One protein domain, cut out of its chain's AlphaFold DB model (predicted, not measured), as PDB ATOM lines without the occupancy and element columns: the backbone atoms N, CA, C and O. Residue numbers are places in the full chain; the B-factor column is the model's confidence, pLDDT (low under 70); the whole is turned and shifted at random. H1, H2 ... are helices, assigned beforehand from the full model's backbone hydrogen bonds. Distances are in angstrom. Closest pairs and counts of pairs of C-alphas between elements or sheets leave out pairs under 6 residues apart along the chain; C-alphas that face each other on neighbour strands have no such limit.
ATOM      1  N   ASN A 289       0.769 -60.301  -9.209       77.69
ATOM      2  CA  ASN A 289      -0.642 -59.916  -9.243       77.69
ATOM      3  C   ASN A 289      -0.951 -58.796  -8.233       77.69
ATOM      4  O   ASN A 289      -1.657 -57.853  -8.580       77.69
ATOM      5  N   ASP A 290      -0.373 -58.851  -7.027       77.44
ATOM      6  CA  ASP A 290      -0.375 -57.747  -6.057       77.44
ATOM      7  C   ASP A 290       0.173 -56.462  -6.703       77.44
ATOM      8  O   ASP A 290      -0.584 -55.510  -6.881       77.44
ATOM      9  N   LEU A 291       1.422 -56.463  -7.194       78.56
ATOM     10  CA  LEU A 291       2.026 -55.316  -7.892       78.56
ATOM     11  C   LEU A 291       1.133 -54.762  -9.016       78.56
ATOM     12  O   LEU A 291       0.964 -53.548  -9.122       78.56
ATOM     13  N   LYS A 292       0.539 -55.634  -9.839       80.12
ATOM     14  CA  LYS A 292      -0.380 -55.250 -10.919       80.12
ATOM     15  C   LYS A 292      -1.576 -54.451 -10.388       80.12
ATOM     16  O   LYS A 292      -1.900 -53.408 -10.951       80.12
ATOM     17  N   TRP A 293      -2.207 -54.897  -9.301       75.31
ATOM     18  CA  TRP A 293      -3.324 -54.175  -8.683       75.31
ATOM     19  C   TRP A 293      -2.894 -52.853  -8.047       75.31
ATOM     20  O   TRP A 293      -3.585 -51.854  -8.236       75.31
ATOM     21  N   ARG A 294      -1.723 -52.802  -7.395       74.19
ATOM     22  CA  ARG A 294      -1.144 -51.547  -6.871       74.19
ATOM     23  C   ARG A 294      -0.916 -50.518  -7.980       74.19
ATOM     24  O   ARG A 294      -1.236 -49.344  -7.821       74.19
ATOM     25  N   LEU A 295      -0.396 -50.964  -9.126       75.81
ATOM     26  CA  LEU A 295      -0.196 -50.118 -10.302       75.81
ATOM     27  C   LEU A 295      -1.526 -49.658 -10.914       75.81
ATOM     28  O   LEU A 295      -1.624 -48.500 -11.313       75.81
ATOM     29  N   PHE A 296      -2.549 -50.516 -10.973       78.94
ATOM     30  CA  PHE A 296      -3.874 -50.109 -11.450       78.94
ATOM     31  C   PHE A 296      -4.543 -49.084 -10.529       78.94
ATOM     32  O   PHE A 296      -5.049 -48.089 -11.044       78.94
ATOM     33  N   ASP A 297      -4.492 -49.261  -9.205       75.31
ATOM     34  CA  ASP A 297      -5.020 -48.275  -8.252       75.31
ATOM     35  C   ASP A 297      -4.285 -46.928  -8.369       75.31
ATOM     36  O   ASP A 297      -4.909 -45.875  -8.537       75.31
ATOM     37  N   ALA A 298      -2.949 -46.952  -8.401       73.44
ATOM     38  CA  ALA A 298      -2.149 -45.745  -8.588       73.44
ATOM     39  C   ALA A 298      -2.446 -45.040  -9.926       73.44
ATOM     40  O   ALA A 298      -2.490 -43.812  -9.977       73.44
ATOM     41  N   LEU A 299      -2.677 -45.789 -11.012       76.44
ATOM     42  CA  LEU A 299      -3.036 -45.229 -12.320       76.44
ATOM     43  C   LEU A 299      -4.468 -44.682 -12.369       76.44
ATOM     44  O   LEU A 299      -4.689 -43.682 -13.051       76.44
ATOM     45  N   ALA A 300      -5.420 -45.312 -11.675       78.19
ATOM     46  CA  ALA A 300      -6.811 -44.868 -11.600       78.19
ATOM     47  C   ALA A 300      -6.950 -43.571 -10.786       78.19
ATOM     48  O   ALA A 300      -7.693 -42.672 -11.174       78.19
ATOM     49  N   ASN A 301      -6.179 -43.444  -9.704       75.94
ATOM     50  CA  ASN A 301      -6.178 -42.271  -8.827       75.94
ATOM     51  C   ASN A 301      -5.190 -41.166  -9.259       75.94
ATOM     52  O   ASN A 301      -5.087 -40.130  -8.600       75.94
ATOM     53  N   CYS A 302      -4.454 -41.359 -10.358       78.94
ATOM     54  CA  CYS A 302      -3.456 -40.410 -10.844       78.94
ATOM     55  C   CYS A 302      -4.099 -39.133 -11.410       78.94
ATOM     56  O   CYS A 302      -4.468 -39.069 -12.583       78.94
ATOM     57  N   LYS A 303      -4.125 -38.064 -10.606       83.81
ATOM     58  CA  LYS A 303      -4.590 -36.720 -11.012       83.81
ATOM     59  C   LYS A 303      -3.681 -36.043 -12.053       83.81
ATOM     60  O   LYS A 303      -4.056 -35.037 -12.652       83.81
ATOM     61  N   VAL A 304      -2.474 -36.571 -12.277       85.12
ATOM     62  CA  VAL A 304      -1.497 -36.024 -13.228       85.12
ATOM     63  C   VAL A 304      -1.753 -36.560 -14.642       85.12
ATOM     64  O   VAL A 304      -1.776 -37.776 -14.836       85.12
ATOM     65  N   PRO A 305      -1.833 -35.701 -15.676       87.19
ATOM     66  CA  PRO A 305      -1.866 -36.161 -17.060       87.19
ATOM     67  C   PRO A 305      -0.632 -37.009 -17.404       87.19
ATOM     68  O   PRO A 305       0.504 -36.550 -17.256       87.19
ATOM     69  N   LYS A 306      -0.844 -38.229 -17.918       83.88
ATOM     70  CA  LYS A 306       0.215 -39.232 -18.171       83.88
ATOM     71  C   LYS A 306       1.391 -38.694 -18.996       83.88
ATOM     72  O   LYS A 306       2.540 -39.015 -18.701       83.88
ATOM     73  N   TYR A 307       1.131 -37.819 -19.972       87.25
ATOM     74  CA  TYR A 307       2.187 -37.189 -20.770       87.25
ATOM     75  C   TYR A 307       3.143 -36.334 -19.918       87.25
ATOM     76  O   TYR A 307       4.336 -36.328 -20.190       87.25
ATOM     77  N   ARG A 308       2.678 -35.667 -18.846       87.81
ATOM     78  CA  ARG A 308       3.555 -34.878 -17.958       87.81
ATOM     79  C   ARG A 308       4.508 -35.772 -17.173       87.81
ATOM     80  O   ARG A 308       5.681 -35.425 -17.055       87.81
ATOM     81  N   LEU A 309       4.032 -36.925 -16.693       83.12
ATOM     82  CA  LEU A 309       4.877 -37.935 -16.048       83.12
ATOM     83  C   LEU A 309       5.925 -38.470 -17.035       83.12
ATOM     84  O   LEU A 309       7.116 -38.438 -16.741       83.12
ATOM     85  N   LEU A 310       5.501 -38.880 -18.237       84.62
ATOM     86  CA  LEU A 310       6.398 -39.412 -19.270       84.62
ATOM     87  C   LEU A 310       7.435 -38.381 -19.739       84.62
ATOM     88  O   LEU A 310       8.624 -38.687 -19.757       84.62
ATOM     89  N   CYS A 311       7.029 -37.144 -20.042       89.19
ATOM     90  CA  CYS A 311       7.945 -36.067 -20.424       89.19
ATOM     91  C   CYS A 311       8.925 -35.710 -19.298       89.19
ATOM     92  O   CYS A 311      10.081 -35.392 -19.573       89.19
ATOM     93  N   ARG A 312       8.505 -35.776 -18.027       87.38
ATOM     94  CA  ARG A 312       9.385 -35.529 -16.878       87.38
ATOM     95  C   ARG A 312      10.402 -36.655 -16.685       87.38
ATOM     96  O   ARG A 312      11.587 -36.365 -16.532       87.38
ATOM     97  N   SER A 313       9.973 -37.910 -16.799       83.06
ATOM     98  CA  SER A 313      10.856 -39.084 -16.806       83.06
ATOM     99  C   SER A 313      11.854 -39.041 -17.965       83.06
ATOM    100  O   SER A 313      13.048 -39.229 -17.745       83.06
ATOM    101  N   ALA A 314      11.400 -38.710 -19.178       85.50
ATOM    102  CA  ALA A 314      12.254 -38.539 -20.352       85.50
ATOM    103  C   ALA A 314      13.257 -37.387 -20.171       85.50
ATOM    104  O   ALA A 314      14.438 -37.550 -20.473       85.50
ATOM    105  N   LYS A 315      12.827 -36.254 -19.597       86.94
ATOM    106  CA  LYS A 315      13.711 -35.133 -19.249       86.94
ATOM    107  C   LYS A 315      14.774 -35.551 -18.230       86.94
ATOM    108  O   LYS A 315      15.943 -35.252 -18.438       86.94
ATOM    109  N   LEU A 316      14.411 -36.261 -17.159       84.56
ATOM    110  CA  LEU A 316      15.387 -36.769 -16.187       84.56
ATOM    111  C   LEU A 316      16.340 -37.805 -16.788       84.56
ATOM    112  O   LEU A 316      17.524 -37.789 -16.459       84.56
ATOM    113  N   LEU A 317      15.856 -38.682 -17.671       82.38
ATOM    114  CA  LEU A 317      16.690 -39.646 -18.382       82.38
ATOM    115  C   LEU A 317      17.715 -38.926 -19.267       82.38
ATOM    116  O   LEU A 317      18.913 -39.138 -19.105       82.38
ATOM    117  N   PHE A 318      17.252 -38.011 -20.123       85.19
ATOM    118  CA  PHE A 318      18.098 -37.187 -20.987       85.19
ATOM    119  C   PHE A 318      19.149 -36.412 -20.182       85.19
ATOM    120  O   PHE A 318      20.337 -36.485 -20.478       85.19
ATOM    121  N   LEU A 319      18.738 -35.738 -19.107       84.62
ATOM    122  CA  LEU A 319      19.645 -34.976 -18.248       84.62
ATOM    123  C   LEU A 319      20.683 -35.863 -17.539       84.62
ATOM    124  O   LEU A 319      21.824 -35.439 -17.374       84.62
ATOM    125  N   ARG A 320      20.340 -37.101 -17.165       79.25
ATOM    126  CA  ARG A 320      21.301 -38.068 -16.602       79.25
ATOM    127  C   ARG A 320      22.264 -38.635 -17.647       79.25
ATOM    128  O   ARG A 320      23.406 -38.913 -17.294       79.25
ATOM    129  N   CYS A 321      21.826 -38.799 -18.894       75.81
ATOM    130  CA  CYS A 321      22.672 -39.267 -19.994       75.81
ATOM    131  C   CYS A 321      23.624 -38.171 -20.498       75.81
ATOM    132  O   CYS A 321      24.813 -38.425 -20.664       75.81
ATOM    133  N   CYS A 322      23.121 -36.953 -20.712       79.31
ATOM    134  CA  CYS A 322      23.874 -35.851 -21.314       79.31
ATOM    135  C   CYS A 322      24.639 -34.991 -20.294       79.31
ATOM    136  O   CYS A 322      25.641 -34.385 -20.652       79.31
ATOM    137  N   LEU A 323      24.200 -34.938 -19.028       80.12
ATOM    138  CA  LEU A 323      24.848 -34.177 -17.949       80.12
ATOM    139  C   LEU A 323      25.106 -35.061 -16.706       80.12
ATOM    140  O   LEU A 323      24.619 -34.750 -15.612       80.12
ATOM    141  N   PRO A 324      25.884 -36.159 -16.828       68.12
ATOM    142  CA  PRO A 324      26.109 -37.123 -15.743       68.12
ATOM    143  C   PRO A 324      26.858 -36.541 -14.531       68.12
ATOM    144  O   PRO A 324      26.815 -37.120 -13.446       68.12
ATOM    145  N   CYS A 325      27.528 -35.395 -14.687       69.94
ATOM    146  CA  CYS A 325      28.208 -34.674 -13.607       69.94
ATOM    147  C   CYS A 325      27.240 -33.954 -12.644       69.94
ATOM    148  O   CYS A 325      27.642 -33.558 -11.548       69.94
ATOM    149  N   CYS A 326      25.973 -33.775 -13.031       73.19
ATOM    150  CA  CYS A 326      24.961 -33.079 -12.242       73.19
ATOM    151  C   CYS A 326      24.119 -34.058 -11.403       73.19
ATOM    152  O   CYS A 326      23.761 -35.151 -11.843       73.19
ATOM    153  N   SER A 327      23.761 -33.653 -10.181       70.00
ATOM    154  CA  SER A 327      23.029 -34.487  -9.215       70.00
ATOM    155  C   SER A 327      21.519 -34.550  -9.496       70.00
ATOM    156  O   SER A 327      20.704 -34.105  -8.693       70.00
ATOM    157  N   TRP A 328      21.135 -35.105 -10.648       75.12
ATOM    158  CA  TRP A 328      19.730 -35.310 -11.016       75.12
ATOM    159  C   TRP A 328      19.083 -36.454 -10.213       75.12
ATOM    160  O   TRP A 328      19.700 -37.522 -10.074       75.12
ATOM    161  N   PRO A 329      17.829 -36.298  -9.736       69.12
ATOM    162  CA  PRO A 329      17.112 -37.372  -9.051       69.12
ATOM    163  C   PRO A 329      16.943 -38.598  -9.962       69.12
ATOM    164  O   PRO A 329      17.023 -38.514 -11.191       69.12
ATOM    165  N   ARG A 330      16.732 -39.773  -9.359       67.38
ATOM    166  CA  ARG A 330      16.313 -40.963 -10.116       67.38
ATOM    167  C   ARG A 330      14.834 -40.816 -10.464       67.38
ATOM    168  O   ARG A 330      14.089 -40.260  -9.668       67.38
ATOM    169  N   ILE A 331      14.411 -41.369 -11.599       67.12
ATOM    170  CA  ILE A 331      13.013 -41.302 -12.063       67.12
ATOM    171  C   ILE A 331      12.048 -41.819 -10.978       67.12
ATOM    172  O   ILE A 331      11.112 -41.122 -10.610       67.12
ATOM    173  N   GLY A 332      12.341 -42.977 -10.373       62.81
ATOM    174  CA  GLY A 332      11.546 -43.544  -9.271       62.81
ATOM    175  C   GLY A 332      11.661 -42.837  -7.909       62.81
ATOM    176  O   GLY A 332      11.110 -43.338  -6.941       62.81
ATOM    177  N   LEU A 333      12.392 -41.719  -7.809       66.00
ATOM    178  CA  LEU A 333      12.469 -40.859  -6.613       66.00
ATOM    179  C   LEU A 333      11.903 -39.451  -6.872       66.00
ATOM    180  O   LEU A 333      12.008 -38.572  -6.021       66.00
ATOM    181  N   ASP A 334      11.359 -39.196  -8.061       72.56
ATOM    182  CA  ASP A 334      10.905 -37.871  -8.473       72.56
ATOM    183  C   ASP A 334       9.388 -37.719  -8.308       72.56
ATOM    184  O   ASP A 334       8.622 -37.702  -9.269       72.56
ATOM    185  N   THR A 335       8.946 -37.575  -7.059       71.56
ATOM    186  CA  THR A 335       7.524 -37.447  -6.708       71.56
ATOM    187  C   THR A 335       6.932 -36.056  -6.946       71.56
ATOM    188  O   THR A 335       5.757 -35.853  -6.677       71.56
ATOM    189  N   ARG A 336       7.680 -35.089  -7.505       77.56
ATOM    190  CA  ARG A 336       7.259 -33.668  -7.596       77.56
ATOM    191  C   ARG A 336       5.997 -33.382  -8.419       77.56
ATOM    192  O   ARG A 336       5.549 -32.241  -8.439       77.56
ATOM    193  N   LEU A 337       5.479 -34.357  -9.166       81.38
ATOM    194  CA  LEU A 337       4.186 -34.237  -9.848       81.38
ATOM    195  C   LEU A 337       3.039 -34.914  -9.087       81.38
ATOM    196  O   LEU A 337       1.890 -34.618  -9.384       81.38
ATOM    197  N   LEU A 338       3.337 -35.814  -8.152       78.62
ATOM    198  CA  LEU A 338       2.364 -36.637  -7.438       78.62
ATOM    199  C   LEU A 338       1.926 -35.900  -6.167       78.62
ATOM    200  O   LEU A 338       2.780 -35.425  -5.419       78.62
ATOM    201  N   ASP A 339       0.626 -35.813  -5.900       81.38
ATOM    202  CA  ASP A 339       0.113 -35.260  -4.646       81.38
ATOM    203  C   ASP A 339       0.322 -36.232  -3.475       81.38
ATOM    204  O   ASP A 339       0.492 -37.435  -3.675       81.38
ATOM    205  N   GLU A 340       0.313 -35.727  -2.239       76.69
ATOM    206  CA  GLU A 340       0.632 -36.524  -1.040       76.69
ATOM    207  C   GLU A 340      -0.257 -37.767  -0.890       76.69
ATOM    208  O   GLU A 340       0.234 -38.831  -0.522       76.69
ATOM    209  N   GLY A 341      -1.538 -37.674  -1.268       74.81
ATOM    210  CA  GLY A 341      -2.451 -38.821  -1.290       74.81
ATOM    211  C   GLY A 341      -2.037 -39.905  -2.293       74.81
ATOM    212  O   GLY A 341      -2.087 -41.091  -1.972       74.81
ATOM    213  N   MET A 342      -1.564 -39.524  -3.485       71.94
ATOM    214  CA  MET A 342      -1.038 -40.471  -4.474       71.94
ATOM    215  C   MET A 342       0.323 -41.041  -4.052       71.94
ATOM    216  O   MET A 342       0.583 -42.224  -4.264       71.94
ATOM    217  N   GLN A 343       1.179 -40.231  -3.423       71.56
ATOM    218  CA  GLN A 343       2.439 -40.698  -2.842       71.56
ATOM    219  C   GLN A 343       2.189 -41.735  -1.734       71.56
ATOM    220  O   GLN A 343       2.843 -42.776  -1.718       71.56
ATOM    221  N   GLN A 344       1.205 -41.503  -0.859       69.44
ATOM    222  CA  GLN A 344       0.789 -42.476   0.151       69.44
ATOM    223  C   GLN A 344       0.213 -43.748  -0.477       69.44
ATOM    224  O   GLN A 344       0.670 -44.830  -0.130       69.44
ATOM    225  N   ARG A 345      -0.701 -43.654  -1.456       66.69
ATOM    226  CA  ARG A 345      -1.278 -44.839  -2.126       66.69
ATOM    227  C   ARG A 345      -0.268 -45.663  -2.932       66.69
ATOM    228  O   ARG A 345      -0.458 -46.862  -3.093       66.69
ATOM    229  N   LEU A 346       0.832 -45.072  -3.401       62.28
ATOM    230  CA  LEU A 346       1.923 -45.828  -4.031       62.28
ATOM    231  C   LEU A 346       2.698 -46.710  -3.036       62.28
ATOM    232  O   LEU A 346       3.180 -47.771  -3.428       62.28
ATOM    233  N   LEU A 347       2.816 -46.296  -1.771       58.97
ATOM    234  CA  LEU A 347       3.444 -47.090  -0.701       58.97
ATOM    235  C   LEU A 347       2.439 -48.047  -0.049       58.97
ATOM    236  O   LEU A 347       2.713 -49.236   0.114       58.97
ATOM    237  N   ASN A 348       1.261 -47.510   0.259       57.69
ATOM    238  CA  ASN A 348       0.161 -48.119   0.994       57.69
ATOM    239  C   ASN A 348      -1.115 -48.139   0.123       57.69
ATOM    240  O   ASN A 348      -2.052 -47.378   0.374       57.69
TER     241      ASN A 348
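AT A GLANCE: This is residues 289 to 348 of the 613 residues of the protein "Lipase_3 domain-containing protein" of Schistocephalus solidus (UniProt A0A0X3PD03). A long helix, H2, reaches away from a small pair of helices, H1 and H3, which lie side by side at the other end of the model and run opposite ways. Residues 323 to 339 fold back from the far end of H2 toward that pair, which gives a loose, open loop of chain, and residues 321 to 326 stick out at the far tip. The printed part has 60 residues with three named helices, in the order H1, H2, H3, and no named strand; the class is all helix, with 37 residues in the helices. The whole is loose, with a radius of gyration of the C-alphas of 13.1 A, and elongated, with spans of 36 by 21 by 21 A.

HOW THE PARTS SIT: Begin with the longest helix, H2, residues 306 to 322, which touches no other helix. Look next at H1, residues 289 to 300: it is apart from H2, although a tight link of 5 residues joins the two. H3, residues 340 to 347, is also apart from H2. Compare H1 with H3 and you will find that they touch, with 6 pairs of C-alphas within 8 A. H1 touches H3 with residues 294 to 298 alone. The closest C-alphas of the two helices are those of Ala 298 and Leu 346, 6.1 A apart. Their lines stand at a shallow tilt of 13 degrees, and they run opposite ways. In the backbones of H1 and H2, every O i to N i+4 pair is within hydrogen-bond range; in H3, 3 of 4 are.

IN THESE COORDINATES: Find C-alpha 306 at (0.215, -39.232, -18.171); from there H2 runs 24.1 A to C-alpha 322 at (23.874, -35.851, -21.314), with x rising along the way. Go back to C-alpha 289 at (-0.642, -59.916, -9.243), where H1 begins; it is 16.4 A long and ends at residue 300. H3 begins at Glu 340 and is 10.9 A long from its first to its last C-alpha; it ends with C-alpha 347 at (3.444, -47.090, -0.701).

THE WHOLE: The two C-alphas farthest apart are those of Asn 289 and Cys 325, 38.6 A, while the first and last printed C-alphas, of Asn 289 and Asn 348, are 15.6 A apart. Residues 321 to 326 stand free, of which 321 to 322 belong to H2. The link from H2 to H3 is long, with 17 residues, and the printed part has no cut. The mean pLDDT of the printed part is 76.7; look for values under 70 at residues 324 to 325, 329 to 333 and 344 to 348, of which 344 to 347 belong to H3.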